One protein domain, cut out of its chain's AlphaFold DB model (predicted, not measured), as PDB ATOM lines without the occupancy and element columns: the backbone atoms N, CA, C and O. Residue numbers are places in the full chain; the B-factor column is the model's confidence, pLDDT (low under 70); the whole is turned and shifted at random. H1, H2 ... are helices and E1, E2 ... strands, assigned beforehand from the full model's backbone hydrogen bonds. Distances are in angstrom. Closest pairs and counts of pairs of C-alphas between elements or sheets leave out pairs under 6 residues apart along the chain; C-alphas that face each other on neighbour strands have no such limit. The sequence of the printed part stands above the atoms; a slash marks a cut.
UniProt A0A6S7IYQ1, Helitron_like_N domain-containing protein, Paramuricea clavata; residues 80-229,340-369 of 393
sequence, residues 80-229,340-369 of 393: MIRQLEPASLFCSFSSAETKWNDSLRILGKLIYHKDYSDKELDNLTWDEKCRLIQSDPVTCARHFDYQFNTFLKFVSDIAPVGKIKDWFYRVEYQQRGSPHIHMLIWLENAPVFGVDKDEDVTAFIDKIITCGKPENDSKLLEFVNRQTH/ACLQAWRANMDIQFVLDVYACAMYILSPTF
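AT A GLANCE: This is residues 80 to 229 and 340 to 369 of the 393 residues of the protein "Helitron_like_N domain-containing protein" of Paramuricea clavata (UniProt A0A6S7IYQ1). A twisted sheet of four antiparallel strands, in the order E2 E3 E1 E4, has the long helix H5 over one face and the short helix H9 over the other. Beyond one end of the sheet H2, H3 and H4 make a small helical head near where H5 begins, while H6 packs on the E4 edge and H8 packs on both H5 and H7. These are three layers, helices on both faces of a sheet: H5 and H6 on one face, H9 on the other. The printed part has 180 residues in a mixed class, in the order H1 E1 H2 H3 H4 H5 E2 E3 H6 H7 H8 E4 H9. It is compact, with a radius of gyration of the C-alphas of 18.3 A and spans of 58 by 45 by 29 A.

HOW THE PARTS SIT: E2, residues 164 to 173, and E3, residues 179 to 187, form a hairpin, with N 168 and O 184 2.9 A apart. E1, residues 89 to 94, is antiparallel to E3, with N 91 and O 183 at 2.8 A. E4, residues 349 to 353, is antiparallel to E1, with N 92 and O 350 at 2.8 A. H5, residues 137 to 158, runs along the strands over E3 at a height over the sheet of 9.6 A. On the opposite face H9, residues 357 to 365, runs along the strands over E3 and, only just, E1 with 3 C-alphas, at a height of 9.4 A. H6, residues 198 to 208, is on the sheet; the closest C-alphas are those of Ile 205 and Phe 353, 7.0 A. H1, residues 80 to 84, only grazes it. The hub H2, residues 101 to 111, touches H4, residues 126 to 135, at Leu 107 and Leu 132, 6.1 A between C-alphas. It touches H3, residues 118 to 123, about perpendicular at 84 degrees, with the C-alphas of Asn 101 and Leu 121 closest at 6.3 A. H8, residues 340 to 345, touches H5 at a shallow tilt of 18 degrees, opposite ways, the C-alphas of Phe 151 and Trp 345 being closest at 6.6 A. H7, residues 218 to 225, touches H8, with the C-alphas of Leu 220 and Gln 343 closest at 6.6 A. Every O i to N i+4 pair is within hydrogen-bond range in the helices but H6, with 6 of 7.

IN THESE COORDINATES: H1 begins at C-alpha 80 (-56.501, 51.732, 32.292). H5 measures 31.1 A from C-alpha 137 (-25.563, 60.597, 24.599), E2 25.6 A and E3 24.9 A. H9 ends at C-alpha 365 (-46.972, 60.343, 37.130).

THE WHOLE: The C-alphas farthest apart, His 113 and Lys 197, are 58.7 A apart. Residues 230 to 339 are not printed, and C-alphas 229 and 340 are 20.3 A apart across the cut. Of the links printed whole, none is long. Residues 175 to 176 and 366 to 369 are under pLDDT 70.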
ATOM      1  N   MET A  80     -57.045  53.098  32.321       93.75
ATOM      2  CA  MET A  80     -56.501  51.732  32.292       93.75
ATOM      3  C   MET A  80     -56.815  50.981  33.588       93.75
ATOM      4  O   MET A  80     -57.402  49.912  33.524       93.75
ATOM      5  N   ILE A  81     -56.532  51.569  34.757       92.94
ATOM      6  CA  ILE A  81     -56.842  50.961  36.067       92.94
ATOM      7  C   ILE A  81     -58.344  50.669  36.203       92.94
ATOM      8  O   ILE A  81     -58.738  49.623  36.705       92.94
ATOM      9  N   ARG A  82     -59.206  51.582  35.741       92.38
ATOM     10  CA  ARG A  82     -60.662  51.387  35.792       92.38
ATOM     11  C   ARG A  82     -61.139  50.250  34.881       92.38
ATOM     12  O   ARG A  82     -62.114  49.596  35.227       92.38
ATOM     13  N   GLN A  83     -60.509  50.056  33.724       93.44
ATOM     14  CA  GLN A  83     -60.946  49.087  32.713       93.44
ATOM     15  C   GLN A  83     -60.302  47.705  32.879       93.44
ATOM     16  O   GLN A  83     -60.903  46.697  32.513       93.44
ATOM     17  N   LEU A  84     -59.066  47.664  33.374       90.75
ATOM     18  CA  LEU A  84     -58.242  46.463  33.479       90.75
ATOM     19  C   LEU A  84     -58.116  45.938  34.908       90.75
ATOM     20  O   LEU A  84     -57.479  44.902  35.067       90.75
ATOM     21  N   GLU A  85     -58.724  46.627  35.883       90.88
ATOM     22  CA  GLU A  85     -58.563  46.412  37.330       90.88
ATOM     23  C   GLU A  85     -57.179  46.894  37.836       90.88
ATOM     24  O   GLU A  85     -56.417  47.500  37.066       90.88
ATOM     25  N   PRO A  86     -56.838  46.761  39.135       89.50
ATOM     26  CA  PRO A  86     -55.512  47.116  39.633       89.50
ATOM     27  C   PRO A  86     -54.392  46.386  38.876       89.50
ATOM     28  O   PRO A  86     -54.503  45.210  38.547       89.50
ATOM     29  N   ALA A  87     -53.297  47.098  38.597       93.12
ATOM     30  CA  ALA A  87     -52.104  46.488  38.013       93.12
ATOM     31  C   ALA A  87     -51.529  45.435  38.966       93.12
ATOM     32  O   ALA A  87     -51.603  45.608  40.177       93.12
ATOM     33  N   SER A  88     -50.908  44.389  38.423       94.50
ATOM     34  CA  SER A  88     -50.366  43.274  39.208       94.50
ATOM     35  C   SER A  88     -48.958  43.580  39.724       94.50
ATOM     36  O   SER A  88     -48.649  43.352  40.892       94.50
ATOM     37  N   LEU A  89     -48.092  44.119  38.857       95.06
ATOM     38  CA  LEU A  89     -46.691  44.393  39.180       95.06
ATOM     39  C   LEU A  89     -46.321  45.850  38.912       95.06
ATOM     40  O   LEU A  89     -46.706  46.443  37.904       95.06
ATOM     41  N   PHE A  90     -45.498  46.394  39.799       94.44
ATOM     42  CA  PHE A  90     -44.716  47.596  39.586       94.44
ATOM     43  C   PHE A  90     -43.264  47.191  39.337       94.44
ATOM     44  O   PHE A  90     -42.672  46.438  40.108       94.44
ATOM     45  N   CYS A  91     -42.678  47.698  38.260       93.62
ATOM     46  CA  CYS A  91     -41.303  47.404  37.890       93.62
ATOM     47  C   CYS A  91     -40.516  48.694  37.693       93.62
ATOM     48  O   CYS A  91     -41.000  49.654  37.085       93.62
ATOM     49  N   SER A  92     -39.268  48.696  38.148       92.12
ATOM     50  CA  SER A  92     -38.290  49.702  37.760       92.12
ATOM     51  C   SER A  92     -37.088  49.073  37.069       92.12
ATOM     52  O   SER A  92     -36.621  48.012  37.479       92.12
ATOM     53  N   PHE A  93     -36.585  49.725  36.020       93.38
ATOM     54  CA  PHE A  93     -35.432  49.253  35.253       93.38
ATOM     55  C   PHE A  93     -34.431  50.392  35.064       93.38
ATOM     56  O   PHE A  93     -34.736  51.424  34.466       93.38
ATOM     57  N   SER A  94     -33.220  50.217  35.588       90.94
ATOM     58  CA  SER A  94     -32.125  51.180  35.457       90.94
ATOM     59  C   SER A  94     -31.267  50.898  34.233       90.94
ATOM     60  O   SER A  94     -31.050  49.742  33.879       90.94
ATOM     61  N   SER A  95     -30.705  51.954  33.648       90.00
ATOM     62  CA  SER A  95     -29.634  51.841  32.657       90.00
ATOM     63  C   SER A  95     -28.299  51.468  33.316       90.00
ATOM     64  O   SER A  95     -27.961  51.983  34.387       90.00
ATOM     65  N   ALA A  96     -27.527  50.589  32.671       89.19
ATOM     66  CA  ALA A  96     -26.161  50.242  33.067       89.19
ATOM     67  C   ALA A  96     -25.180  50.426  31.897       89.19
ATOM     68  O   ALA A  96     -24.406  49.527  31.579       89.19
ATOM     69  N   GLU A  97     -25.196  51.609  31.276       87.00
ATOM     70  CA  GLU A  97     -24.376  51.979  30.106       87.00
ATOM     71  C   GLU A  97     -22.891  51.594  30.232       87.00
ATOM     72  O   GLU A  97     -22.301  51.082  29.288       87.00
ATOM     73  N   THR A  98     -22.284  51.766  31.410       87.25
ATOM     74  CA  THR A  98     -20.864  51.432  31.651       87.25
ATOM     75  C   THR A  98     -20.576  49.930  31.745       87.25
ATOM     76  O   THR A  98     -19.416  49.526  31.820       87.25
ATOM     77  N   LYS A  99     -21.615  49.094  31.799       88.19
ATOM     78  CA  LYS A  99     -21.532  47.632  31.933       88.19
ATOM     79  C   LYS A  99     -22.105  46.891  30.725       88.19
ATOM     80  O   LYS A  99     -22.062  45.664  30.701       88.19
ATOM     81  N   TRP A 100     -22.672  47.606  29.759       91.44
ATOM     82  CA  TRP A 100     -23.192  47.027  28.527       91.44
ATOM     83  C   TRP A 100     -22.131  47.109  27.435       91.44
ATOM     84  O   TRP A 100     -22.005  48.126  26.751       91.44
ATOM     85  N   ASN A 101     -21.381  46.019  27.268       91.56
ATOM     86  CA  ASN A 101     -20.300  45.944  26.284       91.56
ATOM     87  C   ASN A 101     -20.804  46.218  24.862       91.56
ATOM     88  O   ASN A 101     -20.141  46.933  24.122       91.56
ATOM     89  N   ASP A 102     -22.016  45.784  24.508       91.06
ATOM     90  CA  ASP A 102     -22.610  46.090  23.201       91.06
ATOM     91  C   ASP A 102     -22.768  47.602  22.970       91.06
ATOM     92  O   ASP A 102     -22.389  48.113  21.915       91.06
ATOM     93  N   SER A 103     -23.225  48.342  23.986       91.69
ATOM     94  CA  SER A 103     -23.334  49.803  23.922       91.69
ATOM     95  C   SER A 103     -21.959  50.462  23.796       91.69
ATOM     96  O   SER A 103     -21.778  51.357  22.971       91.69
ATOM     97  N   LEU A 104     -20.976  50.026  24.592       92.69
ATOM     98  CA  LEU A 104     -19.619  50.579  24.554       92.69
ATOM     99  C   LEU A 104     -18.915  50.280  23.223       92.69
ATOM    100  O   LEU A 104     -18.224  51.149  22.696       92.69
ATOM    101  N   ARG A 105     -19.134  49.093  22.644       93.50
ATOM    102  CA  ARG A 105     -18.609  48.704  21.329       93.50
ATOM    103  C   ARG A 105     -19.158  49.604  20.227       93.50
ATOM    104  O   ARG A 105     -18.391  50.105  19.408       93.50
ATOM    105  N   ILE A 106     -20.471  49.853  20.235       92.38
ATOM    106  CA  ILE A 106     -21.126  50.762  19.283       92.38
ATOM    107  C   ILE A 106     -20.522  52.169  19.389       92.38
ATOM    108  O   ILE A 106     -20.156  52.754  18.370       92.38
ATOM    109  N   LEU A 107     -20.364  52.694  20.607       91.94
ATOM    110  CA  LEU A 107     -19.762  54.010  20.838       91.94
ATOM    111  C   LEU A 107     -18.301  54.064  20.373       91.94
ATOM    112  O   LEU A 107     -17.919  54.998  19.672       91.94
ATOM    113  N   GLY A 108     -17.496  53.051  20.700       91.62
ATOM    114  CA  GLY A 108     -16.099  52.955  20.272       91.62
ATOM    115  C   GLY A 108     -15.944  52.951  18.750       91.62
ATOM    116  O   GLY A 108     -15.096  53.660  18.208       91.62
ATOM    117  N   LYS A 109     -16.836  52.242  18.051       92.44
ATOM    118  CA  LYS A 109     -16.867  52.195  16.586       92.44
ATOM    119  C   LYS A 109     -17.302  53.518  15.955       92.44
ATOM    120  O   LYS A 109     -16.784  53.892  14.905       92.44
ATOM    121  N   LEU A 110     -18.247  54.227  16.571       89.62
ATOM    122  CA  LEU A 110     -18.754  55.502  16.057       89.62
ATOM    123  C   LEU A 110     -17.802  56.674  16.319       89.62
ATOM    124  O   LEU A 110     -17.655  57.526  15.448       89.62
ATOM    125  N   ILE A 111     -17.177  56.720  17.498       89.25
ATOM    126  CA  ILE A 111     -16.366  57.859  17.952       89.25
ATOM    127  C   ILE A 111     -14.894  57.683  17.572       89.25
ATOM    128  O   ILE A 111     -14.269  58.620  17.085       89.25
ATOM    129  N   TYR A 112     -14.335  56.492  17.799       89.12
ATOM    130  CA  TYR A 112     -12.908  56.216  17.600       89.12
ATOM    131  C   TYR A 112     -12.624  55.327  16.388       89.12
ATOM    132  O   TYR A 112     -11.465  55.007  16.135       89.12
ATOM    133  N   HIS A 113     -13.658  54.899  15.656       90.50
ATOM    134  CA  HIS A 113     -13.531  53.974  14.523       90.50
ATOM    135  C   HIS A 113     -12.797  52.669  14.870       90.50
ATOM    136  O   HIS A 113     -12.244  52.007  13.993       90.50
ATOM    137  N   LYS A 114     -12.826  52.278  16.152       90.75
ATOM    138  CA  LYS A 114     -12.209  51.054  16.659       90.75
ATOM    139  C   LYS A 114     -13.289  50.041  17.021       90.75
ATOM    140  O   LYS A 114     -14.224  50.355  17.756       90.75
ATOM    141  N   ASP A 115     -13.142  48.823  16.510       91.31
ATOM    142  CA  ASP A 115     -13.966  47.685  16.915       91.31
ATOM    143  C   ASP A 115     -13.286  47.003  18.108       91.31
ATOM    144  O   ASP A 115     -12.216  46.412  17.968       91.31
ATOM    145  N   TYR A 116     -13.850  47.184  19.302       89.94
ATOM    146  CA  TYR A 116     -13.294  46.632  20.537       89.94
ATOM    147  C   TYR A 116     -13.832  45.220  20.787       89.94
ATOM    148  O   TYR A 116     -15.038  44.970  20.704       89.94
ATOM    149  N   SER A 117     -12.945  44.311  21.185       92.44
ATOM    150  CA  SER A 117     -13.331  43.011  21.743       92.44
ATOM    151  C   SER A 117     -13.892  43.148  23.165       92.44
ATOM    152  O   SER A 117     -13.608  44.121  23.865       92.44
ATOM    153  N   ASP A 118     -14.651  42.151  23.638       89.00
ATOM    154  CA  ASP A 118     -15.202  42.160  25.008       89.00
ATOM    155  C   ASP A 118     -14.116  42.293  26.078       89.00
ATOM    156  O   ASP A 118     -14.257  43.088  27.001       89.00
ATOM    157  N   LYS A 119     -12.982  41.606  25.897       90.44
ATOM    158  CA  LYS A 119     -11.843  41.689  26.822       90.44
ATOM    159  C   LYS A 119     -11.262  43.100  26.901       90.44
ATOM    160  O   LYS A 119     -10.890  43.549  27.980       90.44
ATOM    161  N   GLU A 120     -11.171  43.807  25.776       90.12
ATOM    162  CA  GLU A 120     -10.702  45.196  25.778       90.12
ATOM    163  C   GLU A 120     -11.704  46.117  26.476       90.12
ATOM    164  O   GLU A 120     -11.294  46.959  27.270       90.12
ATOM    165  N   LEU A 121     -13.006  45.942  26.222       89.25
ATOM    166  CA  LEU A 121     -14.067  46.735  26.852       89.25
ATOM    167  C   LEU A 121     -14.148  46.514  28.362       89.25
ATOM    168  O   LEU A 121     -14.381  47.463  29.117       89.25
ATOM    169  N   ASP A 122     -13.933  45.286  28.821       88.06
ATOM    170  CA  ASP A 122     -13.903  44.961  30.244       88.06
ATOM    171  C   ASP A 122     -12.708  45.625  30.939       88.06
ATOM    172  O   ASP A 122     -12.871  46.156  32.040       88.06
ATOM    173  N   ASN A 123     -11.565  45.703  30.248       91.69
ATOM    174  CA  ASN A 123     -10.333  46.329  30.731       91.69
ATOM    175  C   ASN A 123     -10.311  47.863  30.629       91.69
ATOM    176  O   ASN A 123      -9.432  48.484  31.228       91.69
ATOM    177  N   LEU A 124     -11.249  48.490  29.907       90.50
ATOM    178  CA  LEU A 124     -11.348  49.951  29.872       90.50
ATOM    179  C   LEU A 124     -11.562  50.512  31.281       90.50
ATOM    180  O   LEU A 124     -12.411  50.040  32.052       90.50
ATOM    181  N   THR A 125     -10.841  51.585  31.584       92.81
ATOM    182  CA  THR A 125     -10.994  52.323  32.837       92.81
ATOM    183  C   THR A 125     -12.382  52.961  32.928       92.81
ATOM    184  O   THR A 125     -13.076  53.190  31.930       92.81
ATOM    185  N   TRP A 126     -12.816  53.274  34.152       88.19
ATOM    186  CA  TRP A 126     -14.104  53.936  34.370       88.19
ATOM    187  C   TRP A 126     -14.187  55.287  33.639       88.19
ATOM    188  O   TRP A 126     -15.215  55.586  33.031       88.19
ATOM    189  N   ASP A 127     -13.099  56.061  33.629       90.81
ATOM    190  CA  ASP A 127     -13.039  57.360  32.953       90.81
ATOM    191  C   ASP A 127     -13.174  57.237  31.433       90.81
ATOM    192  O   ASP A 127     -13.890  58.024  30.812       90.81
ATOM    193  N   GLU A 128     -12.548  56.231  30.820       90.56
ATOM    194  CA  GLU A 128     -12.677  55.977  29.379       90.56
ATOM    195  C   GLU A 128     -14.112  55.607  28.999       90.56
ATOM    196  O   GLU A 128     -14.660  56.153  28.036       90.56
ATOM    197  N   LYS A 129     -14.758  54.745  29.796       91.25
ATOM    198  CA  LYS A 129     -16.174  54.389  29.612       91.25
ATOM    199  C   LYS A 129     -17.070  55.621  29.734       91.25
ATOM    200  O   LYS A 129     -17.945  55.832  28.897       91.25
ATOM    201  N   CYS A 130     -16.832  56.464  30.737       89.56
ATOM    202  CA  CYS A 130     -17.572  57.709  30.920       89.56
ATOM    203  C   CYS A 130     -17.390  58.676  29.744       89.56
ATOM    204  O   CYS A 130     -18.378  59.245  29.279       89.56
ATOM    205  N   ARG A 131     -16.168  58.829  29.220       90.31
ATOM    206  CA  ARG A 131     -15.901  59.675  28.045       90.31
ATOM    207  C   ARG A 131     -16.636  59.177  26.804       90.31
ATOM    208  O   ARG A 131     -17.240  59.986  26.111       90.31
ATOM    209  N   LEU A 132     -16.642  57.867  26.545       89.50
ATOM    210  CA  LEU A 132     -17.407  57.281  25.435       89.50
ATOM    211  C   LEU A 132     -18.899  57.634  25.521       89.50
ATOM    212  O   LEU A 132     -19.485  58.084  24.541       89.50
ATOM    213  N   ILE A 133     -19.496  57.474  26.705       89.75
ATOM    214  CA  ILE A 133     -20.925  57.740  26.938       89.75
ATOM    215  C   ILE A 133     -21.249  59.234  26.793       89.75
ATOM    216  O   ILE A 133     -22.270  59.590  26.204       89.75
ATOM    217  N   GLN A 134     -20.391  60.113  27.319       88.06
ATOM    218  CA  GLN A 134     -20.586  61.567  27.260       88.06
ATOM    219  C   GLN A 134     -20.416  62.139  25.851       88.06
ATOM    220  O   GLN A 134     -21.039  63.151  25.534       88.06
ATOM    221  N   SER A 135     -19.598  61.499  25.017       88.88
ATOM    222  CA  SER A 135     -19.337  61.942  23.647       88.88
ATOM    223  C   SER A 135     -20.535  61.754  22.711       88.88
ATOM    224  O   SER A 135     -20.723  62.569  21.811       88.88
ATOM    225  N   ASP A 136     -21.370  60.726  22.919       88.12
ATOM    226  CA  ASP A 136     -22.595  60.523  22.131       88.12
ATOM    227  C   ASP A 136     -23.790  60.032  22.981       88.12
ATOM    228  O   ASP A 136     -24.217  58.872  22.902       88.12
ATOM    229  N   PRO A 137     -24.405  60.931  23.774       86.38
ATOM    230  CA  PRO A 137     -25.563  60.597  24.599       86.38
ATOM    231  C   PRO A 137     -26.818  60.268  23.773       86.38
ATOM    232  O   PRO A 137     -27.742  59.631  24.284       86.38
ATOM    233  N   VAL A 138     -26.880  60.683  22.501       86.12
ATOM    234  CA  VAL A 138     -28.015  60.375  21.617       86.12
ATOM    235  C   VAL A 138     -28.003  58.894  21.267       86.12
ATOM    236  O   VAL A 138     -29.043  58.238  21.347       86.12
ATOM    237  N   THR A 139     -26.838  58.352  20.918       89.12
ATOM    238  CA  THR A 139     -26.689  56.918  20.664       89.12
ATOM    239  C   THR A 139     -26.960  56.098  21.923       89.12
ATOM    240  O   THR A 139     -27.691  55.114  21.832       89.12
ATOM    241  N   CYS A 140     -26.504  56.540  23.102       90.31
ATOM    242  CA  CYS A 140     -26.844  55.899  24.382       90.31
ATOM    243  C   CYS A 140     -28.364  55.819  24.603       90.31
ATOM    244  O   CYS A 140     -28.901  54.749  24.889       90.31
ATOM    245  N   ALA A 141     -29.086  56.927  24.396       89.44
ATOM    246  CA  ALA A 141     -30.542  56.958  24.541       89.44
ATOM    247  C   ALA A 141     -31.259  56.042  23.532       89.44
ATOM    248  O   ALA A 141     -32.226  55.372  23.886       89.44
ATOM    249  N   ARG A 142     -30.778  55.983  22.282       90.62
ATOM    250  CA  ARG A 142     -31.325  55.090  21.245       90.62
ATOM    251  C   ARG A 142     -31.059  53.620  21.550       90.62
ATOM    252  O   ARG A 142     -31.946  52.798  21.349       90.62
ATOM    253  N   HIS A 143     -29.858  53.297  22.026       92.75
ATOM    254  CA  HIS A 143     -29.510  51.946  22.449       92.75
ATOM    255  C   HIS A 143     -30.397  51.502  23.613       92.75
ATOM    256  O   HIS A 143     -30.959  50.415  23.562       92.75
ATOM    257  N   PHE A 144     -30.582  52.359  24.623       93.44
ATOM    258  CA  PHE A 144     -31.469  52.069  25.747       93.44
ATOM    259  C   PHE A 144     -32.911  51.797  25.298       93.44
ATOM    260  O   PHE A 144     -33.507  50.814  25.730       93.44
ATOM    261  N   ASP A 145     -33.462  52.630  24.409       93.12
ATOM    262  CA  ASP A 145     -34.811  52.433  23.865       93.12
ATOM    263  C   ASP A 145     -34.922  51.105  23.096       93.12
ATOM    264  O   ASP A 145     -35.841  50.321  23.330       93.12
ATOM    265  N   TYR A 146     -33.942  50.792  22.244       94.38
ATOM    266  CA  TYR A 146     -33.888  49.512  21.533       94.38
ATOM    267  C   TYR A 146     -33.808  48.317  22.494       94.38
ATOM    268  O   TYR A 146     -34.550  47.341  22.348       94.38
ATOM    269  N   GLN A 147     -32.934  48.399  23.498       94.19
ATOM    270  CA  GLN A 147     -32.732  47.339  24.476       94.19
ATOM    271  C   GLN A 147     -33.983  47.117  25.325       94.19
ATOM    272  O   GLN A 147     -34.374  45.972  25.532       94.19
ATOM    273  N   PHE A 148     -34.647  48.188  25.767       95.31
ATOM    274  CA  PHE A 148     -35.882  48.072  26.532       95.31
ATOM    275  C   PHE A 148     -37.029  47.495  25.701       95.31
ATOM    276  O   PHE A 148     -37.705  46.588  26.170       95.31
ATOM    277  N   ASN A 149     -37.228  47.953  24.462       95.38
ATOM    278  CA  ASN A 149     -38.273  47.401  23.593       95.38
ATOM    279  C   ASN A 149     -38.025  45.913  23.283       95.38
ATOM    280  O   ASN A 149     -38.958  45.112  23.281       95.38
ATOM    281  N   THR A 150     -36.761  45.524  23.085       95.38
ATOM    282  CA  THR A 150     -36.375  44.116  22.891       95.38
ATOM    283  C   THR A 150     -36.617  43.291  24.155       95.38
ATOM    284  O   THR A 150     -37.173  42.196  24.084       95.38
ATOM    285  N   PHE A 151     -36.251  43.827  25.321       95.44
ATOM    286  CA  PHE A 151     -36.510  43.206  26.617       95.44
ATOM    287  C   PHE A 151     -38.011  43.031  26.871       95.44
ATOM    288  O   PHE A 151     -38.447  41.947  27.240       95.44
ATOM    289  N   LEU A 152     -38.817  44.062  26.623       94.88
ATOM    290  CA  LEU A 152     -40.263  44.012  26.803       94.88
ATOM    291  C   LEU A 152     -40.915  42.963  25.893       94.88
ATOM    292  O   LEU A 152     -41.807  42.239  26.335       94.88
ATOM    293  N   LYS A 153     -40.440  42.841  24.648       94.56
ATOM    294  CA  LYS A 153     -40.868  41.776  23.740       94.56
ATOM    295  C   LYS A 153     -40.517  40.395  24.298       94.56
ATOM    296  O   LYS A 153     -41.389  39.542  24.366       94.56
ATOM    297  N   PHE A 154     -39.288  40.199  24.782       94.56
ATOM    298  CA  PHE A 154     -38.888  38.954  25.449       94.56
ATOM    299  C   PHE A 154     -39.789  38.620  26.647       94.56
ATOM    300  O   PHE A 154     -40.243  37.485  26.770       94.56
ATOM    301  N   VAL A 155     -40.086  39.599  27.508       93.50
ATOM    302  CA  VAL A 155     -40.971  39.389  28.666       93.50
ATOM    303  C   VAL A 155     -42.395  39.045  28.217       93.50
ATOM    304  O   VAL A 155     -43.038  38.210  28.841       93.50
ATOM    305  N   SER A 156     -42.879  39.636  27.126       92.38
ATOM    306  CA  SER A 156     -44.215  39.345  26.592       92.38
ATOM    307  C   SER A 156     -44.297  37.956  25.948       92.38
ATOM    308  O   SER A 156     -45.266  37.240  26.180       92.38
ATOM    309  N   ASP A 157     -43.272  37.560  25.186       92.19
ATOM    310  CA  ASP A 157     -43.246  36.308  24.419       92.19
ATOM    311  C   ASP A 157     -42.959  35.084  25.311       92.19
ATOM    312  O   ASP A 157     -43.580  34.036  25.152       92.19
ATOM    313  N   ILE A 158     -42.018  35.207  26.255       93.00
ATOM    314  CA  ILE A 158     -41.600  34.111  27.151       93.00
ATOM    315  C   ILE A 158     -42.411  34.091  28.453       93.00
ATOM    316  O   ILE A 158     -42.454  33.068  29.135       93.00
ATOM    317  N   ALA A 159     -43.064  35.203  28.804       93.25
ATOM    318  CA  ALA A 159     -43.880  35.340  30.008       93.25
ATOM    319  C   ALA A 159     -43.162  34.928  31.322       93.25
ATOM    320  O   ALA A 159     -43.756  34.232  32.149       93.25
ATOM    321  N   PRO A 160     -41.907  35.369  31.586       91.38
ATOM    322  CA  PRO A 160     -41.151  34.974  32.784       91.38
ATOM    323  C   PRO A 160     -41.775  35.474  34.095       91.38
ATOM    324  O   PRO A 160     -41.461  34.963  35.168       91.38
ATOM    325  N   VAL A 161     -42.645  36.483  34.007       91.56
ATOM    326  CA  VAL A 161     -43.423  37.042  35.120       91.56
ATOM    327  C   VAL A 161     -44.912  36.688  35.019       91.56
ATOM    328  O   VAL A 161     -45.714  37.215  35.776       91.56
ATOM    329  N   GLY A 162     -45.293  35.816  34.083       93.00
ATOM    330  CA  GLY A 162     -46.680  35.581  33.682       93.00
ATOM    331  C   GLY A 162     -47.047  36.293  32.377       93.00
ATOM    332  O   GLY A 162     -46.284  37.103  31.845       93.00
ATOM    333  N   LYS A 163     -48.217  35.950  31.831       94.94
ATOM    334  CA  LYS A 163     -48.697  36.488  30.555       94.94
ATOM    335  C   LYS A 163     -49.191  37.922  30.741       94.94
ATOM    336  O   LYS A 163     -50.071  38.173  31.561       94.94
ATOM    337  N   ILE A 164     -48.620  38.851  29.978       95.31
ATOM    338  CA  ILE A 164     -48.958  40.276  30.043       95.31
ATOM    339  C   ILE A 164     -50.264  40.528  29.284       95.31
ATOM    340  O   ILE A 164     -50.355  40.247  28.092       95.31
ATOM    341  N   LYS A 165     -51.250  41.098  29.980       94.31
ATOM    342  CA  LYS A 165     -52.504  41.607  29.411       94.31
ATOM    343  C   LYS A 165     -52.319  43.015  28.849       94.31
ATOM    344  O   LYS A 165     -52.720  43.288  27.725       94.31
ATOM    345  N   ASP A 166     -51.726  43.902  29.645       94.88
ATOM    346  CA  ASP A 166     -51.425  45.284  29.264       94.88
ATOM    347  C   ASP A 166     -50.288  45.850  30.140       94.88
ATOM    348  O   ASP A 166     -49.910  45.262  31.159       94.88
ATOM    349  N   TRP A 167     -49.721  46.990  29.757       94.88
ATOM    350  CA  TRP A 167     -48.612  47.634  30.446       94.88
ATOM    351  C   TRP A 167     -48.609  49.148  30.235       94.88
ATOM    352  O   TRP A 167     -48.972  49.680  29.190       94.88
ATOM    353  N   PHE A 168     -48.115  49.869  31.235       94.19
ATOM    354  CA  PHE A 168     -47.902  51.310  31.163       94.19
ATOM    355  C   PHE A 168     -46.517  51.637  31.697       94.19
ATOM    356  O   PHE A 168     -46.172  51.198  32.789       94.19
ATOM    357  N   TYR A 169     -45.725  52.441  30.989       93.25
ATOM    358  CA  TYR A 169     -44.418  52.851  31.495       93.25
ATOM    359  C   TYR A 169     -44.083  54.312  31.212       93.25
ATOM    360  O   TYR A 169     -44.570  54.942  30.272       93.25
ATOM    361  N   ARG A 170     -43.195  54.847  32.047       88.81
ATOM    362  CA  ARG A 170     -42.590  56.167  31.909       88.81
ATOM    363  C   ARG A 170     -41.077  56.027  31.943       88.81
ATOM    364  O   ARG A 170     -40.532  55.373  32.826       88.81
ATOM    365  N   VAL A 171     -40.412  56.735  31.036       89.19
ATOM    366  CA  VAL A 171     -38.966  56.967  31.105       89.19
ATOM    367  C   VAL A 171     -38.710  58.255  31.890       89.19
ATOM    368  O   VAL A 171     -39.201  59.330  31.534       89.19
ATOM    369  N   GLU A 172     -37.948  58.150  32.970       85.44
ATOM    370  CA  GLU A 172     -37.408  59.260  33.743       85.44
ATOM    371  C   GLU A 172     -35.889  59.305  33.585       85.44
ATOM    372  O   GLU A 172     -35.196  58.314  33.782       85.44
ATOM    373  N   TYR A 173     -35.355  60.475  33.249       82.56
ATOM    374  CA  TYR A 173     -33.915  60.691  33.247       82.56
ATOM    375  C   TYR A 173     -33.468  61.067  34.656       82.56
ATOM    376  O   TYR A 173     -33.875  62.100  35.192       82.56
ATOM    377  N   GLN A 174     -32.639  60.217  35.259       72.25
ATOM    378  CA  GLN A 174     -32.099  60.468  36.589       72.25
ATOM    379  C   GLN A 174     -31.098  61.632  36.552       72.25
ATOM    380  O   GLN A 174     -30.619  62.039  35.498       72.25
ATOM    381  N   GLN A 175     -30.718  62.153  37.724       62.62
ATOM    382  CA  GLN A 175     -29.785  63.285  37.861       62.62
ATOM    383  C   GLN A 175     -28.425  63.069  37.161       62.62
ATOM    384  O   GLN A 175     -27.717  64.032  36.886       62.62
ATOM    385  N   ARG A 176     -28.070  61.814  36.861       63.53
ATOM    386  CA  ARG A 176     -26.854  61.417  36.132       63.53
ATOM    387  C   ARG A 176     -26.999  61.464  34.605       63.53
ATOM    388  O   ARG A 176     -26.037  61.180  33.911       63.53
ATOM    389  N   GLY A 177     -28.184  61.789  34.089       74.69
ATOM    390  CA  GLY A 177     -28.476  61.805  32.655       74.69
ATOM    391  C   GLY A 177     -28.805  60.437  32.054       74.69
ATOM    392  O   GLY A 177     -29.145  60.380  30.878       74.69
ATOM    393  N   SER A 178     -28.763  59.356  32.838       83.06
ATOM    394  CA  SER A 178     -29.154  58.023  32.373       83.06
ATOM    395  C   SER A 178     -30.672  57.813  32.493       83.06
ATOM    396  O   SER A 178     -31.283  58.251  33.481       83.06
ATOM    397  N   PRO A 179     -31.296  57.140  31.515       89.44
ATOM    398  CA  PRO A 179     -32.710  56.809  31.555       89.44
ATOM    399  C   PRO A 179     -32.999  55.717  32.594       89.44
ATOM    400  O   PRO A 179     -32.190  54.828  32.869       89.44
ATOM    401  N   HIS A 180     -34.184  55.802  33.179       89.12
ATOM    402  CA  HIS A 180     -34.710  54.867  34.157       89.12
ATOM    403  C   HIS A 180     -36.203  54.695  33.906       89.12
ATOM    404  O   HIS A 180     -36.918  55.665  33.653       89.12
ATOM    405  N   ILE A 181     -36.673  53.459  33.933       91.69
ATOM    406  CA  ILE A 181     -38.058  53.132  33.618       91.69
ATOM    407  C   ILE A 181     -38.811  52.868  34.903       91.69
ATOM    408  O   ILE A 181     -38.322  52.148  35.766       91.69
ATOM    409  N   HIS A 182     -40.016  53.419  34.983       92.12
ATOM    410  CA  HIS A 182     -41.041  53.010  35.931       92.12
ATOM    411  C   HIS A 182     -42.227  52.459  35.150       92.12
ATOM    412  O   HIS A 182     -42.719  53.129  34.240       92.12
ATOM    413  N   MET A 183     -42.672  51.256  35.488       93.19
ATOM    414  CA  MET A 183     -43.633  50.490  34.706       93.19
ATOM    415  C   MET A 183     -44.670  49.823  35.609       93.19
ATOM    416  O   MET A 183     -44.346  49.369  36.701       93.19
ATOM    417  N   LEU A 184     -45.910  49.770  35.135       95.19
ATOM    418  CA  LEU A 184     -46.995  48.949  35.658       95.19
ATOM    419  C   LEU A 184     -47.312  47.859  34.641       95.19
ATOM    420  O   LEU A 184     -47.358  48.134  33.440       95.19
ATOM    421  N   ILE A 185     -47.529  46.644  35.132       95.12
ATOM    422  CA  ILE A 185     -47.852  45.467  34.325       95.12
ATOM    423  C   ILE A 185     -49.152  44.864  34.850       95.12
ATOM    424  O   ILE A 185     -49.274  44.595  36.046       95.12
ATOM    425  N   TRP A 186     -50.097  44.625  33.945       96.25
ATOM    426  CA  TRP A 186     -51.289  43.821  34.188       96.25
ATOM    427  C   TRP A 186     -51.034  42.416  33.668       96.25
ATOM    428  O   TRP A 186     -50.745  42.235  32.484       96.25
ATOM    429  N   LEU A 187     -51.136  41.431  34.549       95.50
ATOM    430  CA  LEU A 187     -50.969  40.027  34.207       95.50
ATOM    431  C   LEU A 187     -52.332  39.346  34.086       95.50
ATOM    432  O   LEU A 187     -53.284  39.702  34.778       95.50
ATOM    433  N   GLU A 188     -52.431  38.355  33.207       93.69
ATOM    434  CA  GLU A 188     -53.603  37.481  33.155       93.69
ATOM    435  C   GLU A 188     -53.623  36.549  34.376       93.69
ATOM    436  O   GLU A 188     -52.619  35.907  34.681       93.69
ATOM    437  N   ASN A 189     -54.781  36.445  35.039       89.75
ATOM    438  CA  ASN A 189     -55.021  35.553  36.183       89.75
ATOM    439  C   ASN A 189     -54.069  35.767  37.379       89.75
ATOM    440  O   ASN A 189     -53.784  34.822  38.115       89.75
ATOM    441  N   ALA A 190     -53.547  36.981  37.564       92.31
ATOM    442  CA  ALA A 190     -52.835  37.325  38.790       92.31
ATOM    443  C   ALA A 190     -53.834  37.583  39.930       92.31
ATOM    444  O   ALA A 190     -54.879  38.184  39.673       92.31
ATOM    445  N   PRO A 191     -53.513  37.169  41.170       93.25
ATOM    446  CA  PRO A 191     -54.356  37.460  42.321       93.25
ATOM    447  C   PRO A 191     -54.415  38.971  42.578       93.25
ATOM    448  O   PRO A 191     -53.486  39.709  42.235       93.25
ATOM    449  N   VAL A 192     -55.498  39.433  43.193       90.50
ATOM    450  CA  VAL A 192     -55.767  40.834  43.519       90.50
ATOM    451  C   VAL A 192     -55.765  41.013  45.033       90.50
ATOM    452  O   VAL A 192     -56.566  40.425  45.760       90.50
ATOM    453  N   PHE A 193     -54.876  41.881  45.514       88.50
ATOM    454  CA  PHE A 193     -54.781  42.198  46.935       88.50
ATOM    455  C   PHE A 193     -56.085  42.801  47.480       88.50
ATOM    456  O   PHE A 193     -56.650  43.723  46.888       88.50
ATOM    457  N   GLY A 194     -56.545  42.290  48.625       86.38
ATOM    458  CA  GLY A 194     -57.794  42.700  49.273       86.38
ATOM    459  C   GLY A 194     -59.059  42.033  48.719       86.38
ATOM    460  O   GLY A 194     -60.138  42.268  49.262       86.38
ATOM    461  N   VAL A 195     -58.940  41.212  47.671       89.62
ATOM    462  CA  VAL A 195     -60.024  40.370  47.138       89.62
ATOM    463  C   VAL A 195     -59.689  38.900  47.353       89.62
ATOM    464  O   VAL A 195     -60.477  38.169  47.951       89.62
ATOM    465  N   ASP A 196     -58.508  38.488  46.892       92.50
ATOM    466  CA  ASP A 196     -57.989  37.137  47.077       92.50
ATOM    467  C   ASP A 196     -57.299  36.985  48.435       92.50
ATOM    468  O   ASP A 196     -57.001  37.967  49.125       92.50
ATOM    469  N   LYS A 197     -57.041  35.736  48.826       92.56
ATOM    470  CA  LYS A 197     -56.370  35.427  50.087       92.56
ATOM    471  C   LYS A 197     -54.887  35.791  50.027       92.56
ATOM    472  O   LYS A 197     -54.231  35.628  48.996       92.56
ATOM    473  N   ASP A 198     -54.337  36.203  51.162       92.50
ATOM    474  CA  ASP A 198     -52.925  36.576  51.265       92.50
ATOM    475  C   ASP A 198     -51.989  35.403  50.948       92.50
ATOM    476  O   ASP A 198     -50.898  35.604  50.408       92.50
ATOM    477  N   GLU A 199     -52.411  34.166  51.217       92.88
ATOM    478  CA  GLU A 199     -51.644  32.971  50.863       92.88
ATOM    479  C   GLU A 199     -51.506  32.814  49.341       92.88
ATOM    480  O   GLU A 199     -50.428  32.476  48.852       92.88
ATOM    481  N   ASP A 200     -52.558  33.129  48.582       93.44
ATOM    482  CA  ASP A 200     -52.541  33.034  47.119       93.44
ATOM    483  C   ASP A 200     -51.651  34.135  46.520       93.44
ATOM    484  O   ASP A 200     -50.857  33.889  45.605       93.44
ATOM    485  N   VAL A 201     -51.718  35.346  47.087       92.81
ATOM    486  CA  VAL A 201     -50.861  36.477  46.700       92.81
ATOM    487  C   VAL A 201     -49.386  36.181  46.992       92.81
ATOM    488  O   VAL A 201     -48.531  36.392  46.131       92.81
ATOM    489  N   THR A 202     -49.063  35.674  48.183       93.81
ATOM    490  CA  THR A 202     -47.672  35.382  48.579       93.81
ATOM    491  C   THR A 202     -47.086  34.210  47.786       93.81
ATOM    492  O   THR A 202     -45.955  34.319  47.308       93.81
ATOM    493  N   ALA A 203     -47.864  33.152  47.527       94.12
ATOM    494  CA  ALA A 203     -47.452  32.043  46.665       94.12
ATOM    495  C   ALA A 203     -47.195  32.490  45.215       94.12
ATOM    496  O   ALA A 203     -46.236  32.048  44.573       94.12
ATOM    497  N   PHE A 204     -48.024  33.399  44.691       94.00
ATOM    498  CA  PHE A 204     -47.812  33.997  43.375       94.00
ATOM    499  C   PHE A 204     -46.528  34.836  43.320       94.00
ATOM    500  O   PHE A 204     -45.759  34.731  42.361       94.00
ATOM    501  N   ILE A 205     -46.266  35.635  44.358       93.44
ATOM    502  CA  ILE A 205     -45.048  36.444  44.475       93.44
ATOM    503  C   ILE A 205     -43.802  35.555  44.486       93.44
ATOM    504  O   ILE A 205     -42.892  35.808  43.699       93.44
ATOM    505  N   ASP A 206     -43.782  34.499  45.301       93.94
ATOM    506  CA  ASP A 206     -42.630  33.594  45.437       93.94
ATOM    507  C   ASP A 206     -42.281  32.864  44.130       93.94
ATOM    508  O   ASP A 206     -41.127  32.495  43.900       93.94
ATOM    509  N   LYS A 207     -43.258  32.690  43.233       93.38
ATOM    510  CA  LYS A 207     -43.038  32.116  41.900       93.38
ATOM    511  C   LYS A 207     -42.306  33.069  40.948       93.38
ATOM    512  O   LYS A 207     -41.635  32.610  40.024       93.38
ATOM    513  N   ILE A 208     -42.471  34.381  41.118       93.44
ATOM    514  CA  ILE A 208     -42.047  35.389  40.131       93.44
ATOM    515  C   ILE A 208     -40.873  36.226  40.629       93.44
ATOM    516  O   ILE A 208     -40.001  36.598  39.839       93.44
ATOM    517  N   ILE A 209     -40.863  36.564  41.914       94.12
ATOM    518  CA  ILE A 209     -39.972  37.553  42.505       94.12
ATOM    519  C   ILE A 209     -39.074  36.855  43.516       94.12
ATOM    520  O   ILE A 209     -39.530  36.125  44.388       94.12
ATOM    521  N   THR A 210     -37.779  37.130  43.427       92.94
ATOM    522  CA  THR A 210     -36.793  36.664  44.394       92.94
ATOM    523  C   THR A 210     -35.807  37.774  44.734       92.94
ATOM    524  O   THR A 210     -35.625  38.747  44.001       92.94
ATOM    525  N   CYS A 211     -35.153  37.626  45.873       89.44
ATOM    526  CA  CYS A 211     -33.986  38.399  46.285       89.44
ATOM    527  C   CYS A 211     -32.815  37.478  46.664       89.44
ATOM    528  O   CYS A 211     -31.826  37.946  47.226       89.44
ATOM    529  N   GLY A 212     -32.937  36.187  46.330       87.62
ATOM    530  CA  GLY A 212     -31.972  35.147  46.645       87.62
ATOM    531  C   GLY A 212     -30.650  35.310  45.895       87.62
ATOM    532  O   GLY A 212     -30.654  35.733  44.734       87.62
ATOM    533  N   LYS A 213     -29.519  34.940  46.499       85.56
ATOM    534  CA  LYS A 213     -28.273  34.708  45.746       85.56
ATOM    535  C   LYS A 213     -28.296  33.294  45.149       85.56
ATOM    536  O   LYS A 213     -28.540  32.341  45.880       85.56
ATOM    537  N   PRO A 214     -28.035  33.122  43.843       85.06
ATOM    538  CA  PRO A 214     -27.935  31.789  43.261       85.06
ATOM    539  C   PRO A 214     -26.652  31.095  43.735       85.06
ATOM    540  O   PRO A 214     -25.569  31.668  43.634       85.06
ATOM    541  N   GLU A 215     -26.762  29.851  44.201       78.69
ATOM    542  CA  GLU A 215     -25.606  29.045  44.634       78.69
ATOM    543  C   GLU A 215     -24.805  28.495  43.443       78.69
ATOM    544  O   GLU A 215     -23.577  28.494  43.459       78.69
ATOM    545  N   ASN A 216     -25.496  28.086  42.370       81.94
ATOM    546  CA  ASN A 216     -24.899  27.312  41.273       81.94
ATOM    547  C   ASN A 216     -24.749  28.083  39.944       81.94
ATOM    548  O   ASN A 216     -24.305  27.508  38.953       81.94
ATOM    549  N   ASP A 217     -25.106  29.372  39.888       85.94
ATOM    550  CA  ASP A 217     -25.021  30.181  38.660       85.94
ATOM    551  C   ASP A 217     -24.129  31.413  38.865       85.94
ATOM    552  O   ASP A 217     -24.576  32.481  39.288       85.94
ATOM    553  N   SER A 218     -22.850  31.264  38.508       86.88
ATOM    554  CA  SER A 218     -21.845  32.336  38.577       86.88
ATOM    555  C   SER A 218     -22.210  33.572  37.740       86.88
ATOM    556  O   SER A 218     -21.898  34.695  38.135       86.88
ATOM    557  N   LYS A 219     -22.884  33.399  36.593       86.25
ATOM    558  CA  LYS A 219     -23.258  34.524  35.719       86.25
ATOM    559  C   LYS A 219     -24.421  35.303  36.314       86.25
ATOM    560  O   LYS A 219     -24.387  36.532  36.359       86.25
ATOM    561  N   LEU A 220     -25.444  34.597  36.792       87.75
ATOM    562  CA  LEU A 220     -26.555  35.236  37.486       87.75
ATOM    563  C   LEU A 220     -26.071  35.910  38.772       87.75
ATOM    564  O   LEU A 220     -26.480  37.037  39.035       87.75
ATOM    565  N   LEU A 221     -25.141  35.296  39.510       88.69
ATOM    566  CA  LEU A 221     -24.534  35.893  40.700       88.69
ATOM    567  C   LEU A 221     -23.871  37.246  40.390       88.69
ATOM    568  O   LEU A 221     -24.052  38.207  41.140       88.69
ATOM    569  N   GLU A 222     -23.166  37.369  39.260       88.50
ATOM    570  CA  GLU A 222     -22.596  38.647  38.821       88.50
ATOM    571  C   GLU A 222     -23.678  39.721  38.614       88.50
ATOM    572  O   GLU A 222     -23.506  40.876  39.016       88.50
ATOM    573  N   PHE A 223     -24.820  39.356  38.026       89.44
ATOM    574  CA  PHE A 223     -25.936  40.282  37.838       89.44
ATOM    575  C   PHE A 223     -26.679  40.595  39.140       89.44
ATOM    576  O   PHE A 223     -27.117  41.733  39.322       89.44
ATOM    577  N   VAL A 224     -26.778  39.638  40.063       88.88
ATOM    578  CA  VAL A 224     -27.345  39.839  41.405       88.88
ATOM    579  C   VAL A 224     -26.479  40.799  42.213       88.88
ATOM    580  O   VAL A 224     -27.003  41.703  42.855       88.88
ATOM    581  N   ASN A 225     -25.154  40.730  42.073       87.31
ATOM    582  CA  ASN A 225     -24.244  41.705  42.680       87.31
ATOM    583  C   ASN A 225     -24.491  43.145  42.192       87.31
ATOM    584  O   ASN A 225     -24.169  44.100  42.903       87.31
ATOM    585  N   ARG A 226     -25.087  43.329  41.002       87.50
ATOM    586  CA  ARG A 226     -25.524  44.646  40.498       87.50
ATOM    587  C   ARG A 226     -26.841  45.120  41.128       87.50
ATOM    588  O   ARG A 226     -27.112  46.316  41.067       87.50
ATOM    589  N   GLN A 227     -27.625  44.218  41.724       88.56
ATOM    590  CA  GLN A 227     -28.852  44.522  42.476       88.56
ATOM    591  C   GLN A 227     -28.575  44.930  43.927       88.56
ATOM    592  O   GLN A 227     -29.464  45.447  44.603       88.56
ATOM    593  N   THR A 228     -27.359  44.690  44.426       86.44
ATOM    594  CA  THR A 228     -26.990  44.993  45.810       86.44
ATOM    595  C   THR A 228     -26.916  46.501  46.041       86.44
ATOM    596  O   THR A 228     -26.080  47.212  45.472       86.44
ATOM    597  N   HIS A 229     -27.772  46.996  46.931       83.69
ATOM    598  CA  HIS A 229     -27.787  48.378  47.367       83.69
ATOM    599  C   HIS A 229     -26.498  48.731  48.106       83.69
ATOM    600  O   HIS A 229     -26.259  48.298  49.230       83.69
ATOM    601  N   ALA A 340     -34.946  35.250  35.140       93.62
ATOM    602  CA  ALA A 340     -34.998  35.289  33.680       93.62
ATOM    603  C   ALA A 340     -34.967  36.732  33.153       93.62
ATOM    604  O   ALA A 340     -34.217  37.047  32.225       93.62
ATOM    605  N   CYS A 341     -35.713  37.646  33.785       94.25
ATOM    606  CA  CYS A 341     -35.634  39.066  33.447       94.25
ATOM    607  C   CYS A 341     -34.226  39.624  33.676       94.25
ATOM    608  O   CYS A 341     -33.741  40.412  32.864       94.25
ATOM    609  N   LEU A 342     -33.556  39.234  34.763       94.25
ATOM    610  CA  LEU A 342     -32.232  39.737  35.112       94.25
ATOM    611  C   LEU A 342     -31.157  39.284  34.121       94.25
ATOM    612  O   LEU A 342     -30.324  40.100  33.719       94.25
ATOM    613  N   GLN A 343     -31.215  38.033  33.659       92.19
ATOM    614  CA  GLN A 343     -30.325  37.526  32.607       92.19
ATOM    615  C   GLN A 343     -30.493  38.285  31.279       92.19
ATOM    616  O   GLN A 343     -29.505  38.523  30.572       92.19
ATOM    617  N   ALA A 344     -31.722  38.699  30.953       93.00
ATOM    618  CA  ALA A 344     -32.023  39.462  29.744       93.00
ATOM    619  C   ALA A 344     -31.647  40.953  29.868       93.00
ATOM    620  O   ALA A 344     -31.017  41.510  28.970       93.00
ATOM    621  N   TRP A 345     -31.992  41.605  30.984       94.12
ATOM    622  CA  TRP A 345     -31.792  43.047  31.182       94.12
ATOM    623  C   TRP A 345     -30.358  43.420  31.592       94.12
ATOM    624  O   TRP A 345     -29.830  44.456  31.183       94.12
ATOM    625  N   ARG A 346     -29.697  42.569  32.393       93.00
ATOM    626  CA  ARG A 346     -28.294  42.713  32.839       93.00
ATOM    627  C   ARG A 346     -27.971  44.027  33.565       93.00
ATOM    628  O   ARG A 346     -26.810  44.450  33.625       93.00
ATOM    629  N   ALA A 347     -28.979  44.679  34.131       91.94
ATOM    630  CA  ALA A 347     -28.859  45.920  34.887       91.94
ATOM    631  C   ALA A 347     -29.780  45.903  36.116       91.94
ATOM    632  O   ALA A 347     -30.564  44.970  36.307       91.94
ATOM    633  N   ASN A 348     -29.659  46.916  36.981       92.19
ATOM    634  CA  ASN A 348     -30.473  46.995  38.193       92.19
ATOM    635  C   ASN A 348     -31.967  47.044  37.846       92.19
ATOM    636  O   ASN A 348     -32.381  47.867  37.024       92.19
ATOM    637  N   MET A 349     -32.756  46.211  38.511       93.44
ATOM    638  CA  MET A 349     -34.209  46.200  38.444       93.44
ATOM    639  C   MET A 349     -34.805  46.110  39.842       93.44
ATOM    640  O   MET A 349     -34.129  45.737  40.795       93.44
ATOM    641  N   ASP A 350     -36.068  46.485  39.954       92.38
ATOM    642  CA  ASP A 350     -36.844  46.277  41.168       92.38
ATOM    643  C   ASP A 350     -38.267  45.908  40.764       92.38
ATOM    644  O   ASP A 350     -38.945  46.716  40.125       92.38
ATOM    645  N   ILE A 351     -38.678  44.675  41.059       93.62
ATOM    646  CA  ILE A 351     -40.011  44.148  40.751       93.62
ATOM    647  C   ILE A 351     -40.774  43.992  42.063       93.62
ATOM    648  O   ILE A 351     -40.314  43.335  42.994       93.62
ATOM    649  N   GLN A 352     -41.950  44.599  42.141       92.50
ATOM    650  CA  GLN A 352     -42.795  44.586  43.327       92.50
ATOM    651  C   GLN A 352     -44.228  44.265  42.926       92.50
ATOM    652  O   GLN A 352     -44.710  44.734  41.897       92.50
ATOM    653  N   PHE A 353     -44.919  43.482  43.745       92.88
ATOM    654  CA  PHE A 353     -46.353  43.285  43.592       92.88
ATOM    655  C   PHE A 353     -47.110  44.508  44.126       92.88
ATOM    656  O   PHE A 353     -46.711  45.118  45.122       92.88
ATOM    657  N   VAL A 354     -48.172  44.910  43.432       91.19
ATOM    658  CA  VAL A 354     -48.889  46.158  43.716       91.19
ATOM    659  C   VAL A 354     -49.955  45.926  44.782       91.19
ATOM    660  O   VAL A 354     -50.935  45.229  44.551       91.19
ATOM    661  N   LEU A 355     -49.791  46.574  45.937       86.62
ATOM    662  CA  LEU A 355     -50.824  46.628  46.981       86.62
ATOM    663  C   LEU A 355     -51.754  47.842  46.831       86.62
ATOM    664  O   LEU A 355     -52.946  47.755  47.100       86.62
ATOM    665  N   ASP A 356     -51.210  48.982  46.395       86.50
ATOM    666  CA  ASP A 356     -51.965  50.214  46.139       86.50
ATOM    667  C   ASP A 356     -51.603  50.767  44.757       86.50
ATOM    668  O   ASP A 356     -50.597  51.461  44.555       86.50
ATOM    669  N   VAL A 357     -52.462  50.466  43.783       86.44
ATOM    670  CA  VAL A 357     -52.280  50.886  42.392       86.44
ATOM    671  C   VAL A 357     -52.326  52.406  42.227       86.44
ATOM    672  O   VAL A 357     -51.639  52.951  41.361       86.44
ATOM    673  N   TYR A 358     -53.083  53.122  43.063       85.62
ATOM    674  CA  TYR A 358     -53.190  54.575  42.975       85.62
ATOM    675  C   TYR A 358     -51.939  55.255  43.523       85.62
ATOM    676  O   TYR A 358     -51.463  56.217  42.911       85.62
ATOM    677  N   ALA A 359     -51.361  54.740  44.611       82.75
ATOM    678  CA  ALA A 359     -50.063  55.195  45.102       82.75
ATOM    679  C   ALA A 359     -48.969  54.991  44.043       82.75
ATOM    680  O   ALA A 359     -48.224  55.933  43.744       82.75
ATOM    681  N   CYS A 360     -48.920  53.818  43.399       84.12
ATOM    682  CA  CYS A 360     -47.984  53.545  42.306       84.12
ATOM    683  C   CYS A 360     -48.215  54.471  41.101       84.12
ATOM    684  O   CYS A 360     -47.273  55.076  40.587       84.12
ATOM    685  N   ALA A 361     -49.464  54.656  40.671       84.00
ATOM    686  CA  ALA A 361     -49.806  55.550  39.568       84.00
ATOM    687  C   ALA A 361     -49.384  56.999  39.858       84.00
ATOM    688  O   ALA A 361     -48.764  57.659  39.020       84.00
ATOM    689  N   MET A 362     -49.662  57.491  41.068       83.44
ATOM    690  CA  MET A 362     -49.258  58.826  41.501       83.44
ATOM    691  C   MET A 362     -47.737  58.969  41.589       83.44
ATOM    692  O   MET A 362     -47.220  60.032  41.246       83.44
ATOM    693  N   TYR A 363     -47.021  57.918  41.989       81.06
ATOM    694  CA  TYR A 363     -45.560  57.893  41.981       81.06
ATOM    695  C   TYR A 363     -45.002  58.037  40.558       81.06
ATOM    696  O   TYR A 363     -44.216  58.950  40.299       81.06
ATOM    697  N   ILE A 364     -45.475  57.217  39.610       82.38
ATOM    698  CA  ILE A 364     -45.017  57.235  38.208       82.38
ATOM    699  C   ILE A 364     -45.329  58.568  37.535       82.38
ATOM    700  O   ILE A 364     -44.536  59.078  36.746       82.38
ATOM    701  N   LEU A 365     -46.490  59.147  37.817       78.06
ATOM    702  CA  LEU A 365     -46.972  60.343  37.130       78.06
ATOM    703  C   LEU A 365     -46.617  61.641  37.842       78.06
ATOM    704  O   LEU A 365     -46.899  62.715  37.303       78.06
ATOM    705  N   SER A 366     -46.005  61.566  39.028       66.81
ATOM    706  CA  SER A 366     -45.607  62.749  39.777       66.81
ATOM    707  C   SER A 366     -44.696  63.618  38.904       66.81
ATOM    708  O   SER A 366     -43.604  63.184  38.504       66.81
ATOM    709  N   PRO A 367     -45.116  64.853  38.567       55.53
ATOM    710  CA  PRO A 367     -44.258  65.765  37.849       55.53
ATOM    711  C   PRO A 367     -43.121  66.152  38.796       55.53
ATOM    712  O   PRO A 367     -43.333  66.884  39.765       55.53
ATOM    713  N   THR A 368     -41.888  65.763  38.484       46.22
ATOM    714  CA  THR A 368     -40.673  66.270  39.157       46.22
ATOM    715  C   THR A 368     -40.607  67.810  39.167       46.22
ATOM    716  O   THR A 368     -39.935  68.416  39.998       46.22
ATOM    717  N   PHE A 369     -41.393  68.469  38.309       36.91
ATOM    718  CA  PHE A 369     -41.598  69.916  38.228       36.91
ATOM    719  C   PHE A 369     -42.484  70.549  39.320       36.91
ATOM    720  O   PHE A 369     -42.623  71.777  39.339       36.91
TER     721      PHE A 369